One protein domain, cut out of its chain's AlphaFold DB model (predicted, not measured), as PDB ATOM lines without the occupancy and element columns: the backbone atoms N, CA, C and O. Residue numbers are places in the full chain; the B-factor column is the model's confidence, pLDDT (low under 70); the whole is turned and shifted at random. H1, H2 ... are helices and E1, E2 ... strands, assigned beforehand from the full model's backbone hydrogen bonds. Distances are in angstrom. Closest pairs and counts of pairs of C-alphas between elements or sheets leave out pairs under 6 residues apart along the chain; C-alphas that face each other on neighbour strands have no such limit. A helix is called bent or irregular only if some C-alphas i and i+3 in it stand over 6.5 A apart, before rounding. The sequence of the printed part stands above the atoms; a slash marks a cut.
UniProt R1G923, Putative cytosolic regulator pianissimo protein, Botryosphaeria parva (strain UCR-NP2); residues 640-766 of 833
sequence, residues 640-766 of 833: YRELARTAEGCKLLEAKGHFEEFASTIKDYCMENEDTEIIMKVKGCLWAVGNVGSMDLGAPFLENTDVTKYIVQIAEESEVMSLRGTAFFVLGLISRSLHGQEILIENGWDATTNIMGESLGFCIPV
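This is residues 640 to 766 of the 833 residues of the protein "Putative cytosolic regulator pianissimo protein" of Botryosphaeria parva (strain UCR-NP2) (UniProt R1G923). Eight helices and a small strand hairpin make a flat slab: H4 and H7 lie side by side and run the same way, and H3 and H6 cross over one side of this pair, H3 on H4 and H6 on H7. H5 and H8 lie on that same side, near the ends of H4 and H7; the hairpin E1 E2 packs on H8 and on residues 728 to 734 of H7 at one end of the slab, while H1 and H2 lie at the opposite end. The printed part has 127 residues, with named elements in the order H1 to H8, then E1 and E2; the sheet is E1 - E2, antiparallel, and the class is mostly helix. The whole is compact, with a radius of gyration of the C-alphas of 13.8 A, and spans 44 by 37 by 20 A.

H1, residues 640 to 643, begins with C-alpha 640 at (25.511, -16.800, 34.956). H2 holds residues 647 to 656 and H3 residues 658 to 668, 15.4 A from first to last C-alpha. H4, residues 676 to 693, is the longest helix, 25.4 A from C-alpha 676 at (44.294, -21.890, 21.139) to C-alpha 693. H5, residues 696 to 705, measures 15.9 A and is irregular: C-alphas 697 and 700 are 7.2 A apart. H6 covers residues 707 to 717, 15.6 A; H7 residues 721 to 734, 20.0 A; and H8 residues 738 to 746. E1 is residues 749 to 753, 13.3 A, and E2 residues 759 to 765, 16.0 A, ending with C-alpha 765 at (21.611, -13.274, 8.944).

H4 and H5 are the hubs, touching four other helices each. H1 touches H4 at residues 688 to 692 of H4 alone, the closest C-alphas being those of Arg 641 and Asn 691, 4.8 A apart. H2 and H5 only just touch, only at their ends, with 3 pairs of C-alphas within 8 A; the closest are those of Cys 650 and Leu 697, 7.0 A. H3 touches residues 681 to 689 of H4 alone at a steep tilt of 51 degrees, opposite ways, closest at Phe 662 and Cys 685, 4.9 A between C-alphas. H4 and H5 touch only at the corner, where the C-alphas of Val 692 and Gly 698 are 5.1 A apart. H4 and H7 touch at a shallow tilt of 13 degrees, the same way, with the C-alphas of Gly 693 and Ile 734 closest at 4.8 A. H6 and H7 form a helical hairpin at a steep tilt of 38 degrees, closest at the C-alphas of Ala 715 and Arg 724, 4.3 A. H5 and H8 touch only at their ends, with the C-alphas of Ala 699 and His 739 closest at 6.3 A. The closest C-alphas of H7 and E2 are those of Gly 732 and Phe 762, 5.0 A; those of H8 and E1 are of Gln 741 and Ala 751, 6.2 A. In the hairpin E1 and E2, antiparallel at 153 degrees, N 750 and O 764 are within hydrogen-bond range at 2.9 A, as are N 752 and O 762 at 3.1 A. Every O i to N i+4 pair is within hydrogen-bond range in H3, H4, H6, H7 and H8, against 5 of 6 in H2 and 3 of 6 in H5; H1 is too short for such a pair. H2 is apart from H4, for instance, and H1 from H3.

The two C-alphas farthest apart are those of Glu 674 and Met 756, 44.9 A. The printed part has no cut. The link from H3 to H4, 7 residues, is short but not tight; the other links are tight. The mean pLDDT of the printed part is 91.0, and residues 754 to 758 are under 70 in this model.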
ATOM      1  N   TYR A 640      25.901 -18.170  35.296       95.69
ATOM      2  CA  TYR A 640      25.511 -16.800  34.956       95.69
ATOM      3  C   TYR A 640      24.096 -16.679  34.359       95.69
ATOM      4  O   TYR A 640      23.464 -15.644  34.550       95.69
ATOM      5  N   ARG A 641      23.551 -17.729  33.717       92.88
ATOM      6  CA  ARG A 641      22.148 -17.743  33.260       92.88
ATOM      7  C   ARG A 641      21.184 -17.758  34.434       92.88
ATOM      8  O   ARG A 641      20.297 -16.917  34.512       92.88
ATOM      9  N   GLU A 642      21.340 -18.731  35.330       92.25
ATOM     10  CA  GLU A 642      20.396 -18.914  36.432       92.25
ATOM     11  C   GLU A 642      20.541 -17.784  37.469       92.25
ATOM     12  O   GLU A 642      19.536 -17.359  38.029       92.25
ATOM     13  N   LEU A 643      21.739 -17.200  37.621       94.19
ATOM     14  CA  LEU A 643      21.959 -15.943  38.346       94.19
ATOM     15  C   LEU A 643      21.159 -14.778  37.720       94.19
ATOM     16  O   LEU A 643      20.411 -14.095  38.424       94.19
ATOM     17  N   ALA A 644      21.251 -14.594  36.396       94.31
ATOM     18  CA  ALA A 644      20.554 -13.544  35.642       94.31
ATOM     19  C   ALA A 644      19.024 -13.736  35.528       94.31
ATOM     20  O   ALA A 644      18.335 -12.901  34.943       94.31
ATOM     21  N   ARG A 645      18.454 -14.799  36.114       91.75
ATOM     22  CA  ARG A 645      16.998 -14.930  36.311       91.75
ATOM     23  C   ARG A 645      16.472 -14.097  37.488       91.75
ATOM     24  O   ARG A 645      15.257 -13.960  37.624       91.75
ATOM     25  N   THR A 646      17.344 -13.552  38.343       94.00
ATOM     26  CA  THR A 646      16.952 -12.812  39.556       94.00
ATOM     27  C   THR A 646      17.464 -11.373  39.554       94.00
ATOM     28  O   THR A 646      18.581 -11.084  39.126       94.00
ATOM     29  N   ALA A 647      16.656 -10.451  40.086       94.19
ATOM     30  CA  ALA A 647      17.046  -9.047  40.232       94.19
ATOM     31  C   ALA A 647      18.117  -8.849  41.322       94.19
ATOM     32  O   ALA A 647      18.742  -7.794  41.398       94.19
ATOM     33  N   GLU A 648      18.300  -9.842  42.188       95.75
ATOM     34  CA  GLU A 648      19.379  -9.945  43.164       95.75
ATOM     35  C   GLU A 648      20.683 -10.356  42.459       95.75
ATOM     36  O   GLU A 648      21.687  -9.653  42.566       95.75
ATOM     37  N   GLY A 649      20.637 -11.421  41.651       95.12
ATOM     38  CA  GLY A 649      21.778 -11.931  40.895       95.12
ATOM     39  C   GLY A 649      22.324 -10.962  39.847       95.12
ATOM     40  O   GLY A 649      23.542 -10.813  39.754       95.12
ATOM     41  N   CYS A 650      21.470 -10.226  39.125       95.81
ATOM     42  CA  CYS A 650      21.946  -9.178  38.212       95.81
ATOM     43  C   CYS A 650      22.707  -8.060  38.948       95.81
ATOM     44  O   CYS A 650      23.754  -7.633  38.473       95.81
ATOM     45  N   LYS A 651      22.260  -7.631  40.139       96.06
ATOM     46  CA  LYS A 651      22.985  -6.614  40.933       96.06
ATOM     47  C   LYS A 651      24.334  -7.128  41.433       96.06
ATOM     48  O   LYS A 651      25.285  -6.358  41.501       96.06
ATOM     49  N   LEU A 652      24.429  -8.415  41.782       95.62
ATOM     50  CA  LEU A 652      25.706  -9.037  42.142       95.62
ATOM     51  C   LEU A 652      26.654  -9.105  40.933       95.62
ATOM     52  O   LEU A 652      27.840  -8.821  41.079       95.62
ATOM     53  N   LEU A 653      26.132  -9.437  39.747       95.94
ATOM     54  CA  LEU A 653      26.893  -9.476  38.495       95.94
ATOM     55  C   LEU A 653      27.455  -8.093  38.123       95.94
ATOM     56  O   LEU A 653      28.657  -7.977  37.887       95.94
ATOM     57  N   GLU A 654      26.611  -7.059  38.162       95.50
ATOM     58  CA  GLU A 654      26.977  -5.648  37.959       95.50
ATOM     59  C   GLU A 654      28.028  -5.181  38.983       95.50
ATOM     60  O   GLU A 654      29.062  -4.629  38.616       95.50
ATOM     61  N   ALA A 655      27.825  -5.466  40.275       95.75
ATOM     62  CA  ALA A 655      28.751  -5.066  41.338       95.75
ATOM     63  C   ALA A 655      30.122  -5.774  41.283       95.75
ATOM     64  O   ALA A 655      31.094  -5.266  41.846       95.75
ATOM     65  N   LYS A 656      30.204  -6.941  40.631       95.19
ATOM     66  CA  LYS A 656      31.445  -7.704  40.407       95.19
ATOM     67  C   LYS A 656      32.154  -7.340  39.094       95.19
ATOM     68  O   LYS A 656      33.353  -7.577  38.997       95.19
ATOM     69  N   GLY A 657      31.453  -6.790  38.099       95.19
ATOM     70  CA  GLY A 657      32.034  -6.382  36.809       95.19
ATOM     71  C   GLY A 657      32.450  -7.534  35.877       95.19
ATOM     72  O   GLY A 657      33.231  -7.330  34.947       95.19
ATOM     73  N   HIS A 658      31.992  -8.767  36.136       96.31
ATOM     74  CA  HIS A 658      32.425  -9.945  35.364       96.31
ATOM     75  C   HIS A 658      31.923  -9.902  33.910       96.31
ATOM     76  O   HIS A 658      32.619 -10.368  33.008       96.31
ATOM     77  N   PHE A 659      30.729  -9.346  33.668       97.06
ATOM     78  CA  PHE A 659      30.158  -9.274  32.321       97.06
ATOM     79  C   PHE A 659      30.975  -8.335  31.423       97.06
ATOM     80  O   PHE A 659      31.241  -8.646  30.264       97.06
ATOM     81  N   GLU A 660      31.425  -7.214  31.976       97.12
ATOM     82  CA  GLU A 660      32.249  -6.209  31.315       97.12
ATOM     83  C   GLU A 660      33.619  -6.782  30.914       97.12
ATOM     84  O   GLU A 660      34.093  -6.508  29.809       97.12
ATOM     85  N   GLU A 661      34.235  -7.635  31.746       97.19
ATOM     86  CA  GLU A 661      35.475  -8.334  31.366       97.19
ATOM     87  C   GLU A 661      35.234  -9.403  30.287       97.19
ATOM     88  O   GLU A 661      36.038  -9.516  29.353       97.19
ATOM     89  N   PHE A 662      34.122 -10.150  30.341       97.69
ATOM     90  CA  PHE A 662      33.755 -11.073  29.257       97.69
ATOM     91  C   PHE A 662      33.542 -10.313  27.937       97.69
ATOM     92  O   PHE A 662      34.051 -10.734  26.897       97.69
ATOM     93  N   ALA A 663      32.861  -9.165  27.977       97.56
ATOM     94  CA  ALA A 663      32.625  -8.314  26.816       97.56
ATOM     95  C   ALA A 663      33.918  -7.704  26.249       97.56
ATOM     96  O   ALA A 663      34.101  -7.715  25.030       97.56
ATOM     97  N   SER A 664      34.846  -7.237  27.099       97.94
ATOM     98  CA  SER A 664      36.169  -6.784  26.636       97.94
ATOM     99  C   SER A 664      36.954  -7.943  26.025       97.94
ATOM    100  O   SER A 664      37.435  -7.818  24.907       97.94
ATOM    101  N   THR A 665      36.985  -9.114  26.671       97.38
ATOM    102  CA  THR A 665      37.687 -10.299  26.144       97.38
ATOM    103  C   THR A 665      37.160 -10.707  24.759       97.38
ATOM    104  O   THR A 665      37.952 -10.979  23.860       97.38
ATOM    105  N   ILE A 666      35.837 -10.698  24.543       97.81
ATOM    106  CA  ILE A 666      35.231 -10.970  23.226       97.81
ATOM    107  C   ILE A 666      35.654  -9.918  22.194       97.81
ATOM    108  O   ILE A 666      36.017 -10.267  21.075       97.81
ATOM    109  N   LYS A 667      35.604  -8.635  22.559       97.00
ATOM    110  CA  LYS A 667      35.933  -7.501  21.686       97.00
ATOM    111  C   LYS A 667      37.410  -7.465  21.291       97.00
ATOM    112  O   LYS A 667      37.721  -7.280  20.114       97.00
ATOM    113  N   ASP A 668      38.303  -7.629  22.259       96.75
ATOM    114  CA  ASP A 668      39.746  -7.444  22.095       96.75
ATOM    115  C   ASP A 668      40.391  -8.622  21.333       96.75
ATOM    116  O   ASP A 668      41.402  -8.432  20.659       96.75
ATOM    117  N   TYR A 669      39.762  -9.808  21.357       96.00
ATOM    118  CA  TYR A 669      40.242 -11.040  20.711       96.00
ATOM    119  C   TYR A 669      39.267 -11.637  19.670       96.00
ATOM    120  O   TYR A 669      39.387 -12.802  19.292       96.00
ATOM    121  N   CYS A 670      38.315 -10.850  19.149       91.94
ATOM    122  CA  CYS A 670      37.292 -11.313  18.190       91.94
ATOM    123  C   CYS A 670      37.840 -11.926  16.881       91.94
ATOM    124  O   CYS A 670      37.131 -12.676  16.209       91.94
ATOM    125  N   MET A 671      39.087 -11.621  16.513       92.00
ATOM    126  CA  MET A 671      39.745 -12.117  15.294       92.00
ATOM    127  C   MET A 671      40.963 -13.007  15.569       92.00
ATOM    128  O   MET A 671      41.763 -13.226  14.662       92.00
ATOM    129  N   GLU A 672      41.102 -13.533  16.789       93.25
ATOM    130  CA  GLU A 672      42.173 -14.477  17.118       93.25
ATOM    131  C   GLU A 672      42.060 -15.769  16.285       93.25
ATOM    132  O   GLU A 672      40.971 -16.332  16.116       93.25
ATOM    133  N   ASN A 673      43.190 -16.226  15.740       90.62
ATOM    134  CA  ASN A 673      43.270 -17.392  14.859       90.62
ATOM    135  C   ASN A 673      44.547 -18.246  15.026       90.62
ATOM    136  O   ASN A 673      44.618 -19.307  14.401       90.62
ATOM    137  N   GLU A 674      45.505 -17.846  15.870       90.56
ATOM    138  CA  GLU A 674      46.726 -18.611  16.168       90.56
ATOM    139  C   GLU A 674      46.708 -19.214  17.585       90.56
ATOM    140  O   GLU A 674      47.019 -20.398  17.744       90.56
ATOM    141  N   ASP A 675      46.326 -18.445  18.614       95.25
ATOM    142  CA  ASP A 675      46.418 -18.889  20.014       95.25
ATOM    143  C   ASP A 675      45.179 -19.681  20.476       95.25
ATOM    144  O   ASP A 675      44.080 -19.151  20.663       95.25
ATOM    145  N   THR A 676      45.365 -20.984  20.708       92.56
ATOM    146  CA  THR A 676      44.294 -21.890  21.139       92.56
ATOM    147  C   THR A 676      43.775 -21.636  22.553       92.56
ATOM    148  O   THR A 676      42.610 -21.934  22.805       92.56
ATOM    149  N   GLU A 677      44.590 -21.111  23.473       93.88
ATOM    150  CA  GLU A 677      44.163 -20.802  24.846       93.88
ATOM    151  C   GLU A 677      43.321 -19.519  24.865       93.88
ATOM    152  O   GLU A 677      42.265 -19.474  25.501       93.88
ATOM    153  N   ILE A 678      43.704 -18.511  24.075       94.50
ATOM    154  CA  ILE A 678      42.902 -17.294  23.888       94.50
ATOM    155  C   ILE A 678      41.577 -17.623  23.183       94.50
ATOM    156  O   ILE A 678      40.517 -17.222  23.667       94.50
ATOM    157  N   ILE A 679      41.592 -18.419  22.103       94.94
ATOM    158  CA  ILE A 679      40.360 -18.895  21.438       94.94
ATOM    159  C   ILE A 679      39.457 -19.647  22.431       94.94
ATOM    160  O   ILE A 679      38.233 -19.489  22.385       94.94
ATOM    161  N   MET A 680      40.037 -20.435  23.345       94.81
ATOM    162  CA  MET A 680      39.289 -21.136  24.391       94.81
ATOM    163  C   MET A 680      38.588 -20.148  25.335       94.81
ATOM    164  O   MET A 680      37.361 -20.216  25.467       94.81
ATOM    165  N   LYS A 681      39.324 -19.166  25.883       95.12
ATOM    166  CA  LYS A 681      38.766 -18.120  26.762       95.12
ATOM    167  C   LYS A 681      37.677 -17.305  26.057       95.12
ATOM    168  O   LYS A 681      36.642 -17.015  26.660       95.12
ATOM    169  N   VAL A 682      37.856 -16.961  24.775       96.88
ATOM    170  CA  VAL A 682      36.836 -16.240  23.990       96.88
ATOM    171  C   VAL A 682      35.562 -17.079  23.854       96.88
ATOM    172  O   VAL A 682      34.479 -16.544  24.084       96.88
ATOM    173  N   LYS A 683      35.648 -18.389  23.570       97.00
ATOM    174  CA  LYS A 683      34.460 -19.267  23.583       97.00
ATOM    175  C   LYS A 683      33.782 -19.305  24.958       97.00
ATOM    176  O   LYS A 683      32.556 -19.242  25.011       97.00
ATOM    177  N   GLY A 684      34.549 -19.384  26.049       96.31
ATOM    178  CA  GLY A 684      34.013 -19.347  27.416       96.31
ATOM    179  C   GLY A 684      33.238 -18.053  27.694       96.31
ATOM    180  O   GLY A 684      32.094 -18.092  28.148       96.31
ATOM    181  N   CYS A 685      33.815 -16.907  27.323       97.69
ATOM    182  CA  CYS A 685      33.169 -15.596  27.436       97.69
ATOM    183  C   CYS A 685      31.909 -15.492  26.560       97.69
ATOM    184  O   CYS A 685      30.882 -15.005  27.031       97.69
ATOM    185  N   LEU A 686      31.954 -15.985  25.314       97.75
ATOM    186  CA  LEU A 686      30.801 -16.026  24.404       97.75
ATOM    187  C   LEU A 686      29.633 -16.821  25.004       97.75
ATOM    188  O   LEU A 686      28.498 -16.342  24.988       97.75
ATOM    189  N   TRP A 687      29.893 -18.007  25.564       97.19
ATOM    190  CA  TRP A 687      28.849 -18.803  26.214       97.19
ATOM    191  C   TRP A 687      28.287 -18.122  27.462       97.19
ATOM    192  O   TRP A 687      27.066 -18.134  27.624       97.19
ATOM    193  N   ALA A 688      29.119 -17.490  28.295       97.00
ATOM    194  CA  ALA A 688      28.660 -16.755  29.474       97.00
ATOM    195  C   ALA A 688      27.773 -15.552  29.097       97.00
ATOM    196  O   ALA A 688      26.659 -15.422  29.610       97.00
ATOM    197  N   VAL A 689      28.215 -14.723  28.144       97.31
ATOM    198  CA  VAL A 689      27.459 -13.564  27.630       97.31
ATOM    199  C   VAL A 689      26.148 -13.994  26.970       97.31
ATOM    200  O   VAL A 689      25.102 -13.424  27.272       97.31
ATOM    201  N   GLY A 690      26.167 -15.037  26.132       94.94
ATOM    202  CA  GLY A 690      24.953 -15.580  25.515       94.94
ATOM    203  C   GLY A 690      23.950 -16.118  26.533       94.94
ATOM    204  O   GLY A 690      22.744 -15.947  26.375       94.94
ATOM    205  N   ASN A 691      24.440 -16.737  27.608       95.19
ATOM    206  CA  ASN A 691      23.605 -17.254  28.685       95.19
ATOM    207  C   ASN A 691      22.919 -16.138  29.487       95.19
ATOM    208  O   ASN A 691      21.716 -16.240  29.727       95.19
ATOM    209  N   VAL A 692      23.634 -15.061  29.827       95.69
ATOM    210  CA  VAL A 692      23.043 -13.864  30.458       95.69
ATOM    211  C   VAL A 692      22.051 -13.183  29.510       95.69
ATOM    212  O   VAL A 692      20.907 -12.954  29.890       95.69
ATOM    213  N   GLY A 693      22.444 -12.933  28.256       93.38
ATOM    214  CA  GLY A 693      21.604 -12.278  27.243       93.38
ATOM    215  C   GLY A 693      20.339 -13.055  26.847       93.38
ATOM    216  O   GLY A 693      19.395 -12.471  26.314       93.38
ATOM    217  N   SER A 694      20.287 -14.358  27.146       91.81
ATOM    218  CA  SER A 694      19.085 -15.189  26.981       91.81
ATOM    219  C   SER A 694      17.989 -14.937  28.027       91.81
ATOM    220  O   SER A 694      16.908 -15.516  27.906       91.81
ATOM    221  N   MET A 695      18.258 -14.098  29.038       91.31
ATOM    222  CA  MET A 695      17.317 -13.706  30.089       91.31
ATOM    223  C   MET A 695      16.924 -12.228  29.979       91.31
ATOM    224  O   MET A 695      17.759 -11.380  29.676       91.31
ATOM    225  N   ASP A 696      15.676 -11.895  30.311       87.69
ATOM    226  CA  ASP A 696      15.146 -10.527  30.164       87.69
ATOM    227  C   ASP A 696      15.853  -9.504  31.070       87.69
ATOM    228  O   ASP A 696      16.086  -8.367  30.667       87.69
ATOM    229  N   LEU A 697      16.277  -9.913  32.273       92.75
ATOM    230  CA  LEU A 697      17.091  -9.079  33.171       92.75
ATOM    231  C   LEU A 697      18.569  -8.981  32.736       92.75
ATOM    232  O   LEU A 697      19.332  -8.229  33.341       92.75
ATOM    233  N   GLY A 698      18.974  -9.733  31.708       92.50
ATOM    234  CA  GLY A 698      20.286  -9.652  31.070       92.50
ATOM    235  C   GLY A 698      20.388  -8.555  30.003       92.50
ATOM    236  O   GLY A 698      21.499  -8.191  29.620       92.50
ATOM    237  N   ALA A 699      19.257  -8.002  29.546       91.06
ATOM    238  CA  ALA A 699      19.195  -7.001  28.479       91.06
ATOM    239  C   ALA A 699      20.127  -5.780  28.684       91.06
ATOM    240  O   ALA A 699      20.930  -5.520  27.784       91.06
ATOM    241  N   PRO A 700      20.151  -5.095  29.852       94.06
ATOM    242  CA  PRO A 700      20.971  -3.888  30.023       94.06
ATOM    243  C   PRO A 700      22.481  -4.139  29.913       94.06
ATOM    244  O   PRO A 700      23.238  -3.234  29.570       94.06
ATOM    245  N   PHE A 701      22.942  -5.364  30.184       96.25
ATOM    246  CA  PHE A 701      24.350  -5.734  30.031       96.25
ATOM    247  C   PHE A 701      24.763  -5.807  28.551       96.25
ATOM    248  O   PHE A 701      25.876  -5.412  28.197       96.25
ATOM    249  N   LEU A 702      23.860  -6.262  27.670       95.06
ATOM    250  CA  LEU A 702      24.087  -6.261  26.222       95.06
ATOM    251  C   LEU A 702      24.136  -4.829  25.671       95.06
ATOM    252  O   LEU A 702      25.059  -4.516  24.919       95.06
ATOM    253  N   GLU A 703      23.199  -3.964  26.080       92.44
ATOM    254  CA  GLU A 703      23.165  -2.545  25.686       92.44
ATOM    255  C   GLU A 703      24.433  -1.803  26.134       92.44
ATOM    256  O   GLU A 703      25.153  -1.242  25.312       92.44
ATOM    257  N   ASN A 704      24.759  -1.843  27.431       93.81
ATOM    258  CA  ASN A 704      25.854  -1.056  28.014       93.81
ATOM    259  C   ASN A 704      27.251  -1.414  27.469       93.81
ATOM    260  O   ASN A 704      28.194  -0.637  27.635       93.81
ATOM    261  N   THR A 705      27.407  -2.584  26.842       95.44
ATOM    262  CA  THR A 705      28.688  -3.072  26.301       95.44
ATOM    263  C   THR A 705      28.753  -3.097  24.772       95.44
ATOM    264  O   THR A 705      29.838  -3.303  24.218       95.44
ATOM    265  N   ASP A 706      27.617  -2.928  24.083       94.00
ATOM    266  CA  ASP A 706      27.411  -3.246  22.663       94.00
ATOM    267  C   ASP A 706      27.893  -4.660  22.239       94.00
ATOM    268  O   ASP A 706      28.160  -4.891  21.053       94.00
ATOM    269  N   VAL A 707      28.094  -5.614  23.162       96.94
ATOM    270  CA  VAL A 707      28.922  -6.817  22.902       96.94
ATOM    271  C   VAL A 707      28.450  -7.641  21.695       96.94
ATOM    272  O   VAL A 707      29.273  -8.158  20.936       96.94
ATOM    273  N   THR A 708      27.138  -7.688  21.450       96.00
ATOM    274  CA  THR A 708      26.495  -8.436  20.358       96.00
ATOM    275  C   THR A 708      27.070  -8.120  18.975       96.00
ATOM    276  O   THR A 708      27.192  -9.036  18.161       96.00
ATOM    277  N   LYS A 709      27.512  -6.881  18.702       95.62
ATOM    278  CA  LYS A 709      28.096  -6.523  17.392       95.62
ATOM    279  C   LYS A 709      29.400  -7.272  17.103       95.62
ATOM    280  O   LYS A 709      29.644  -7.680  15.970       95.62
ATOM    281  N   TYR A 710      30.207  -7.525  18.136       97.31
ATOM    282  CA  TYR A 710      31.431  -8.321  18.024       97.31
ATOM    283  C   TYR A 710      31.110  -9.814  17.874       97.31
ATOM    284  O   TYR A 710      31.789 -10.507  17.126       97.31
ATOM    285  N   ILE A 711      30.034 -10.303  18.501       97.12
ATOM    286  CA  ILE A 711      29.560 -11.688  18.332       97.12
ATOM    287  C   ILE A 711      29.080 -11.929  16.890       97.12
ATOM    288  O   ILE A 711      29.453 -12.933  16.280       97.12
ATOM    289  N   VAL A 712      28.324 -10.987  16.310       94.81
ATOM    290  CA  VAL A 712      27.960 -11.002  14.882       94.81
ATOM    291  C   VAL A 712      29.210 -10.989  13.998       94.81
ATOM    292  O   VAL A 712      29.326 -11.815  13.092       94.81
ATOM    293  N   GLN A 713      30.183 -10.121  14.293       94.75
ATOM    294  CA  GLN A 713      31.432 -10.062  13.532       94.75
ATOM    295  C   GLN A 713      32.218 -11.387  13.587       94.75
ATOM    296  O   GLN A 713      32.713 -11.851  12.561       94.75
ATOM    297  N   ILE A 714      32.274 -12.052  14.747       94.81
ATOM    298  CA  ILE A 714      32.890 -13.381  14.895       94.81
ATOM    299  C   ILE A 714      32.170 -14.418  14.022       94.81
ATOM    300  O   ILE A 714      32.834 -15.188  13.328       94.81
ATOM    301  N   ALA A 715      30.833 -14.441  14.028       92.56
ATOM    302  CA  ALA A 715      30.044 -15.402  13.254       92.56
ATOM    303  C   ALA A 715      30.213 -15.236  11.729       92.56
ATOM    304  O   ALA A 715      30.247 -16.230  11.000       92.56
ATOM    305  N   GLU A 716      30.343 -13.998  11.242       91.06
ATOM    306  CA  GLU A 716      30.461 -13.689   9.810       91.06
ATOM    307  C   GLU A 716      31.908 -13.700   9.279       91.06
ATOM    308  O   GLU A 716      32.149 -14.157   8.157       91.06
ATOM    309  N   GLU A 717      32.888 -13.223  10.055       90.62
ATOM    310  CA  GLU A 717      34.238 -12.927   9.546       90.62
ATOM    311  C   GLU A 717      35.338 -13.877  10.044       90.62
ATOM    312  O   GLU A 717      36.250 -14.162   9.264       90.62
ATOM    313  N   SER A 718      35.247 -14.417  11.270       91.50
ATOM    314  CA  SER A 718      36.339 -15.177  11.914       91.50
ATOM    315  C   SER A 718      36.864 -16.331  11.051       91.50
ATOM    316  O   SER A 718      36.106 -17.002  10.351       91.50
ATOM    317  N   GLU A 719      38.169 -16.599  11.092       88.69
ATOM    318  CA  GLU A 719      38.778 -17.680  10.303       88.69
ATOM    319  C   GLU A 719      38.704 -19.045  11.019       88.69
ATOM    320  O   GLU A 719      38.835 -20.095  10.387       88.69
ATOM    321  N   VAL A 720      38.391 -19.050  12.321       89.81
ATOM    322  CA  VAL A 720      38.273 -20.256  13.151       89.81
ATOM    323  C   VAL A 720      36.834 -20.785  13.120       89.81
ATOM    324  O   VAL A 720      35.937 -20.276  13.790       89.81
ATOM    325  N   MET A 721      36.596 -21.862  12.367       88.31
ATOM    326  CA  MET A 721      35.237 -22.387  12.131       88.31
ATOM    327  C   MET A 721      34.497 -22.843  13.402       88.31
ATOM    328  O   MET A 721      33.279 -22.692  13.484       88.31
ATOM    329  N   SER A 722      35.200 -23.349  14.424       91.00
ATOM    330  CA  SER A 722      34.568 -23.701  15.710       91.00
ATOM    331  C   SER A 722      34.219 -22.469  16.560       91.00
ATOM    332  O   SER A 722      33.289 -22.523  17.367       91.00
ATOM    333  N   LEU A 723      34.901 -21.339  16.342       92.50
ATOM    334  CA  LEU A 723      34.575 -20.055  16.957       92.50
ATOM    335  C   LEU A 723      33.372 -19.401  16.252       92.50
ATOM    336  O   LEU A 723      32.445 -18.985  16.944       92.50
ATOM    337  N   ARG A 724      33.299 -19.446  14.905       91.44
ATOM    338  CA  ARG A 724      32.071 -19.099  14.149       91.44
ATOM    339  C   ARG A 724      30.858 -19.877  14.657       91.44
ATOM    340  O   ARG A 724      29.833 -19.280  14.963       91.44
ATOM    341  N   GLY A 725      30.981 -21.204  14.770       88.88
ATOM    342  CA  GLY A 725      29.906 -22.072  15.258       88.88
ATOM    343  C   GLY A 725      29.482 -21.747  16.695       88.88
ATOM    344  O   GLY A 725      28.291 -21.710  16.989       88.88
ATOM    345  N   THR A 726      30.444 -21.432  17.570       93.75
ATOM    346  CA  THR A 726      30.165 -20.982  18.944       93.75
ATOM    347  C   THR A 726      29.382 -19.669  18.953       93.75
ATOM    348  O   THR A 726      28.319 -19.599  19.567       93.75
ATOM    349  N   ALA A 727      29.857 -18.650  18.228       94.94
ATOM    350  CA  ALA A 727      29.173 -17.364  18.117       94.94
ATOM    351  C   ALA A 727      27.764 -17.516  17.523       94.94
ATOM    352  O   ALA A 727      26.820 -16.933  18.046       94.94
ATOM    353  N   PHE A 728      27.589 -18.366  16.508       91.69
ATOM    354  CA  PHE A 728      26.286 -18.669  15.915       91.69
ATOM    355  C   PHE A 728      25.272 -19.215  16.941       91.69
ATOM    356  O   PHE A 728      24.189 -18.647  17.099       91.69
ATOM    357  N   PHE A 729      25.633 -20.250  17.711       91.25
ATOM    358  CA  PHE A 729      24.752 -20.785  18.761       91.25
ATOM    359  C   PHE A 729      24.462 -19.772  19.883       91.25
ATOM    360  O   PHE A 729      23.376 -19.805  20.473       91.25
ATOM    361  N   VAL A 730      25.415 -18.874  20.163       94.88
ATOM    362  CA  VAL A 730      25.316 -17.794  21.158       94.88
ATOM    363  C   VAL A 730      24.391 -16.663  20.699       94.88
ATOM    364  O   VAL A 730      23.570 -16.214  21.497       94.88
ATOM    365  N   LEU A 731      24.410 -16.267  19.422       93.81
ATOM    366  CA  LEU A 731      23.400 -15.358  18.855       93.81
ATOM    367  C   LEU A 731      21.997 -15.976  18.991       93.81
ATOM    368  O   LEU A 731      21.061 -15.303  19.416       93.81
ATOM    369  N   GLY A 732      21.871 -17.291  18.772       89.69
ATOM    370  CA  GLY A 732      20.635 -18.041  19.015       89.69
ATOM    371  C   GLY A 732      20.256 -18.243  20.491       89.69
ATOM    372  O   GLY A 732      19.151 -18.704  20.773       89.69
ATOM    373  N   LEU A 733      21.151 -17.957  21.446       90.31
ATOM    374  CA  LEU A 733      20.793 -17.817  22.863       90.31
ATOM    375  C   LEU A 733      20.279 -16.405  23.150       90.31
ATOM    376  O   LEU A 733      19.227 -16.272  23.769       90.31
ATOM    377  N   ILE A 734      20.984 -15.377  22.666       93.62
ATOM    378  CA  ILE A 734      20.605 -13.964  22.818       93.62
ATOM    379  C   ILE A 734      19.216 -13.717  22.224       93.62
ATOM    380  O   ILE A 734      18.391 -13.078  22.867       93.62
ATOM    381  N   SER A 735      18.900 -14.308  21.064       90.88
ATOM    382  CA  SER A 735      17.595 -14.139  20.415       90.88
ATOM    383  C   SER A 735      16.401 -14.642  21.232       90.88
ATOM    384  O   SER A 735      15.272 -14.419  20.808       90.88
ATOM    385  N   ARG A 736      16.593 -15.317  22.378       86.38
ATOM    386  CA  ARG A 736      15.493 -15.774  23.244       86.38
ATOM    387  C   ARG A 736      14.779 -14.651  23.994       86.38
ATOM    388  O   ARG A 736      13.572 -14.765  24.183       86.38
ATOM    389  N   SER A 737      15.490 -13.614  24.433       87.06
ATOM    390  CA  SER A 737      14.853 -12.455  25.068       87.06
ATOM    391  C   SER A 737      14.227 -11.562  23.990       87.06
ATOM    392  O   SER A 737      14.721 -11.505  22.861       87.06
ATOM    393  N   LEU A 738      13.131 -10.858  24.304       86.75
ATOM    394  CA  LEU A 738      12.508  -9.932  23.343       86.75
ATOM    395  C   LEU A 738      13.529  -8.893  22.860       86.75
ATOM    396  O   LEU A 738      13.738  -8.725  21.662       86.75
ATOM    397  N   HIS A 739      14.231  -8.286  23.809       89.44
ATOM    398  CA  HIS A 739      15.232  -7.263  23.544       89.44
ATOM    399  C   HIS A 739      16.480  -7.796  22.818       89.44
ATOM    400  O   HIS A 739      17.042  -7.126  21.955       89.44
ATOM    401  N   GLY A 740      16.883  -9.043  23.081       90.25
ATOM    402  CA  GLY A 740      17.951  -9.691  22.324       90.25
ATOM    403  C   GLY A 740      17.630  -9.832  20.831       90.25
ATOM    404  O   GLY A 740      18.540  -9.745  20.010       90.25
ATOM    405  N   GLN A 741      16.354  -9.978  20.453       88.69
ATOM    406  CA  GLN A 741      15.932  -9.944  19.044       88.69
ATOM    407  C   GLN A 741      16.038  -8.536  18.449       88.69
ATOM    408  O   GLN A 741      16.507  -8.401  17.323       88.69
ATOM    409  N   GLU A 742      15.656  -7.495  19.197       90.44
ATOM    410  CA  GLU A 742      15.769  -6.095  18.760       90.44
ATOM    411  C   GLU A 742      17.229  -5.756  18.404       90.44
ATOM    412  O   GLU A 742      17.508  -5.332  17.280       90.44
ATOM    413  N   ILE A 743      18.177  -6.075  19.296       91.75
ATOM    414  CA  ILE A 743      19.620  -5.879  19.061       91.75
ATOM    415  C   ILE A 743      20.109  -6.685  17.840       91.75
ATOM    416  O   ILE A 743      20.931  -6.198  17.058       91.75
ATOM    417  N   LEU A 744      19.638  -7.923  17.648       92.06
ATOM    418  CA  LEU A 744      20.038  -8.747  16.499       92.06
ATOM    419  C   LEU A 744      19.538  -8.166  15.170       92.06
ATOM    420  O   LEU A 744      20.313  -8.113  14.211       92.06
ATOM    421  N   ILE A 745      18.303  -7.661  15.132       90.62
ATOM    422  CA  ILE A 745      17.707  -7.029  13.947       90.62
ATOM    423  C   ILE A 745      18.503  -5.778  13.551       90.62
ATOM    424  O   ILE A 745      18.816  -5.607  12.369       90.62
ATOM    425  N   GLU A 746      18.923  -4.950  14.515       90.56
ATOM    426  CA  GLU A 746      19.813  -3.805  14.258       90.56
ATOM    427  C   GLU A 746      21.179  -4.221  13.684       90.56
ATOM    428  O   GLU A 746      21.752  -3.514  12.851       90.56
ATOM    429  N   ASN A 747      21.679  -5.403  14.060       91.19
ATOM    430  CA  ASN A 747      22.913  -5.989  13.529       91.19
ATOM    431  C   ASN A 747      22.698  -6.819  12.236       91.19
ATOM    432  O   ASN A 747      23.641  -7.428  11.723       91.19
ATOM    433  N   GLY A 748      21.488  -6.821  11.662       89.44
ATOM    434  CA  GLY A 748      21.169  -7.488  10.392       89.44
ATOM    435  C   GLY A 748      20.910  -8.997  10.492       89.44
ATOM    436  O   GLY A 748      21.033  -9.706   9.488       89.44
ATOM    437  N   TRP A 749      20.567  -9.487  11.684       91.81
ATOM    438  CA  TRP A 749      20.202 -10.875  11.965       91.81
ATOM    439  C   TRP A 749      18.728 -10.970  12.358       91.81
ATOM    440  O   TRP A 749      18.278 -10.300  13.279       91.81
ATOM    441  N   ASP A 750      17.980 -11.815  11.653       86.69
ATOM    442  CA  ASP A 750      16.556 -12.037  11.900       86.69
ATOM    443  C   ASP A 750      16.357 -13.228  12.849       86.69
ATOM    444  O   ASP A 750      17.169 -14.160  12.862       86.69
ATOM    445  N   ALA A 751      15.292 -13.204  13.649       85.75
ATOM    446  CA  ALA A 751      15.000 -14.188  14.688       85.75
ATOM    447  C   ALA A 751      13.561 -14.701  14.569       85.75
ATOM    448  O   ALA A 751      12.636 -13.938  14.308       85.75
ATOM    449  N   THR A 752      13.354 -16.010  14.746       75.06
ATOM    450  CA  THR A 752      12.025 -16.598  14.534       75.06
ATOM    451  C   THR A 752      11.190 -16.634  15.811       75.06
ATOM    452  O   THR A 752      11.608 -17.156  16.846       75.06
ATOM    453  N   THR A 753       9.965 -16.126  15.700       75.50
ATOM    454  CA  THR A 753       8.939 -16.179  16.743       75.50
ATOM    455  C   THR A 753       7.865 -17.227  16.442       75.50
ATOM    456  O   THR A 753       7.667 -17.643  15.296       75.50
ATOM    457  N   ASN A 754       7.166 -17.683  17.483       67.81
ATOM    458  CA  ASN A 754       5.937 -18.463  17.350       67.81
ATOM    459  C   ASN A 754       4.740 -17.548  16.996       67.81
ATOM    460  O   ASN A 754       4.852 -16.323  16.940       67.81
ATOM    461  N   ILE A 755       3.557 -18.133  16.779       48.53
ATOM    462  CA  ILE A 755       2.333 -17.371  16.453       48.53
ATOM    463  C   ILE A 755       1.811 -16.483  17.601       48.53
ATOM    464  O   ILE A 755       0.938 -15.653  17.361       48.53
ATOM    465  N   MET A 756       2.341 -16.647  18.818       49.56
ATOM    466  CA  MET A 756       2.062 -15.810  19.992       49.56
ATOM    467  C   MET A 756       3.055 -14.637  20.126       49.56
ATOM    468  O   MET A 756       2.839 -13.749  20.946       49.56
ATOM    469  N   GLY A 757       4.110 -14.599  19.302       62.25
ATOM    470  CA  GLY A 757       5.171 -13.587  19.330       62.25
ATOM    471  C   GLY A 757       6.374 -13.938  20.215       62.25
ATOM    472  O   GLY A 757       7.294 -13.132  20.326       62.25
ATOM    473  N   GLU A 758       6.405 -15.122  20.828       63.94
ATOM    474  CA  GLU A 758       7.522 -15.569  21.666       63.94
ATOM    475  C   GLU A 758       8.691 -16.081  20.820       63.94
ATOM    476  O   GLU A 758       8.484 -16.709  19.781       63.94
ATOM    477  N   SER A 759       9.928 -15.875  21.278       75.19
ATOM    478  CA  SER A 759      11.112 -16.347  20.556       75.19
ATOM    479  C   SER A 759      11.304 -17.857  20.637       75.19
ATOM    480  O   SER A 759      11.334 -18.458  21.715       75.19
ATOM    481  N   LEU A 760      11.585 -18.456  19.483       71.19
ATOM    482  CA  LEU A 760      11.979 -19.854  19.371       71.19
ATOM    483  C   LEU A 760      13.477 -20.087  19.668       71.19
ATOM    484  O   LEU A 760      13.906 -21.231  19.813       71.19
ATOM    485  N   GLY A 761      14.302 -19.036  19.784       74.12
ATOM    486  CA  GLY A 761      15.757 -19.182  19.952       74.12
ATOM    487  C   GLY A 761      16.475 -19.683  18.688       74.12
ATOM    488  O   GLY A 761      17.464 -20.426  18.763       74.12
ATOM    489  N   PHE A 762      15.974 -19.307  17.510       81.25
ATOM    490  CA  PHE A 762      16.670 -19.460  16.231       81.25
ATOM    491  C   PHE A 762      16.911 -18.075  15.619       81.25
ATOM    492  O   PHE A 762      16.081 -17.180  15.774       81.25
ATOM    493  N   CYS A 763      18.051 -17.890  14.953       84.50
ATOM    494  CA  CYS A 763      18.394 -16.649  14.260       84.50
ATOM    495  C   CYS A 763      19.291 -16.923  13.047       84.50
ATOM    496  O   CYS A 763      20.095 -17.856  13.072       84.50
ATOM    497  N   ILE A 764      19.157 -16.118  11.992       83.38
ATOM    498  CA  ILE A 764      19.877 -16.260  10.717       83.38
ATOM    499  C   ILE A 764      20.169 -14.847  10.163       83.38
ATOM    500  O   ILE A 764      19.297 -13.982  10.251       83.38
ATOM    501  N   PRO A 765      21.353 -14.566   9.578       86.06
ATOM    502  CA  PRO A 765      21.611 -13.274   8.944       86.06
ATOM    503  C   PRO A 765      20.720 -13.056   7.722       86.06
ATOM    504  O   PRO A 765      20.573 -13.946   6.883       86.06
ATOM    505  N   VAL A 766      20.204 -11.833   7.571       84.12
ATOM    506  CA  VAL A 766      19.305 -11.452   6.463       84.12
ATOM    507  C   VAL A 766      19.980 -11.621   5.089       84.12
ATOM    508  O   VAL A 766      19.320 -11.997   4.120       84.12
TER     509      VAL A 766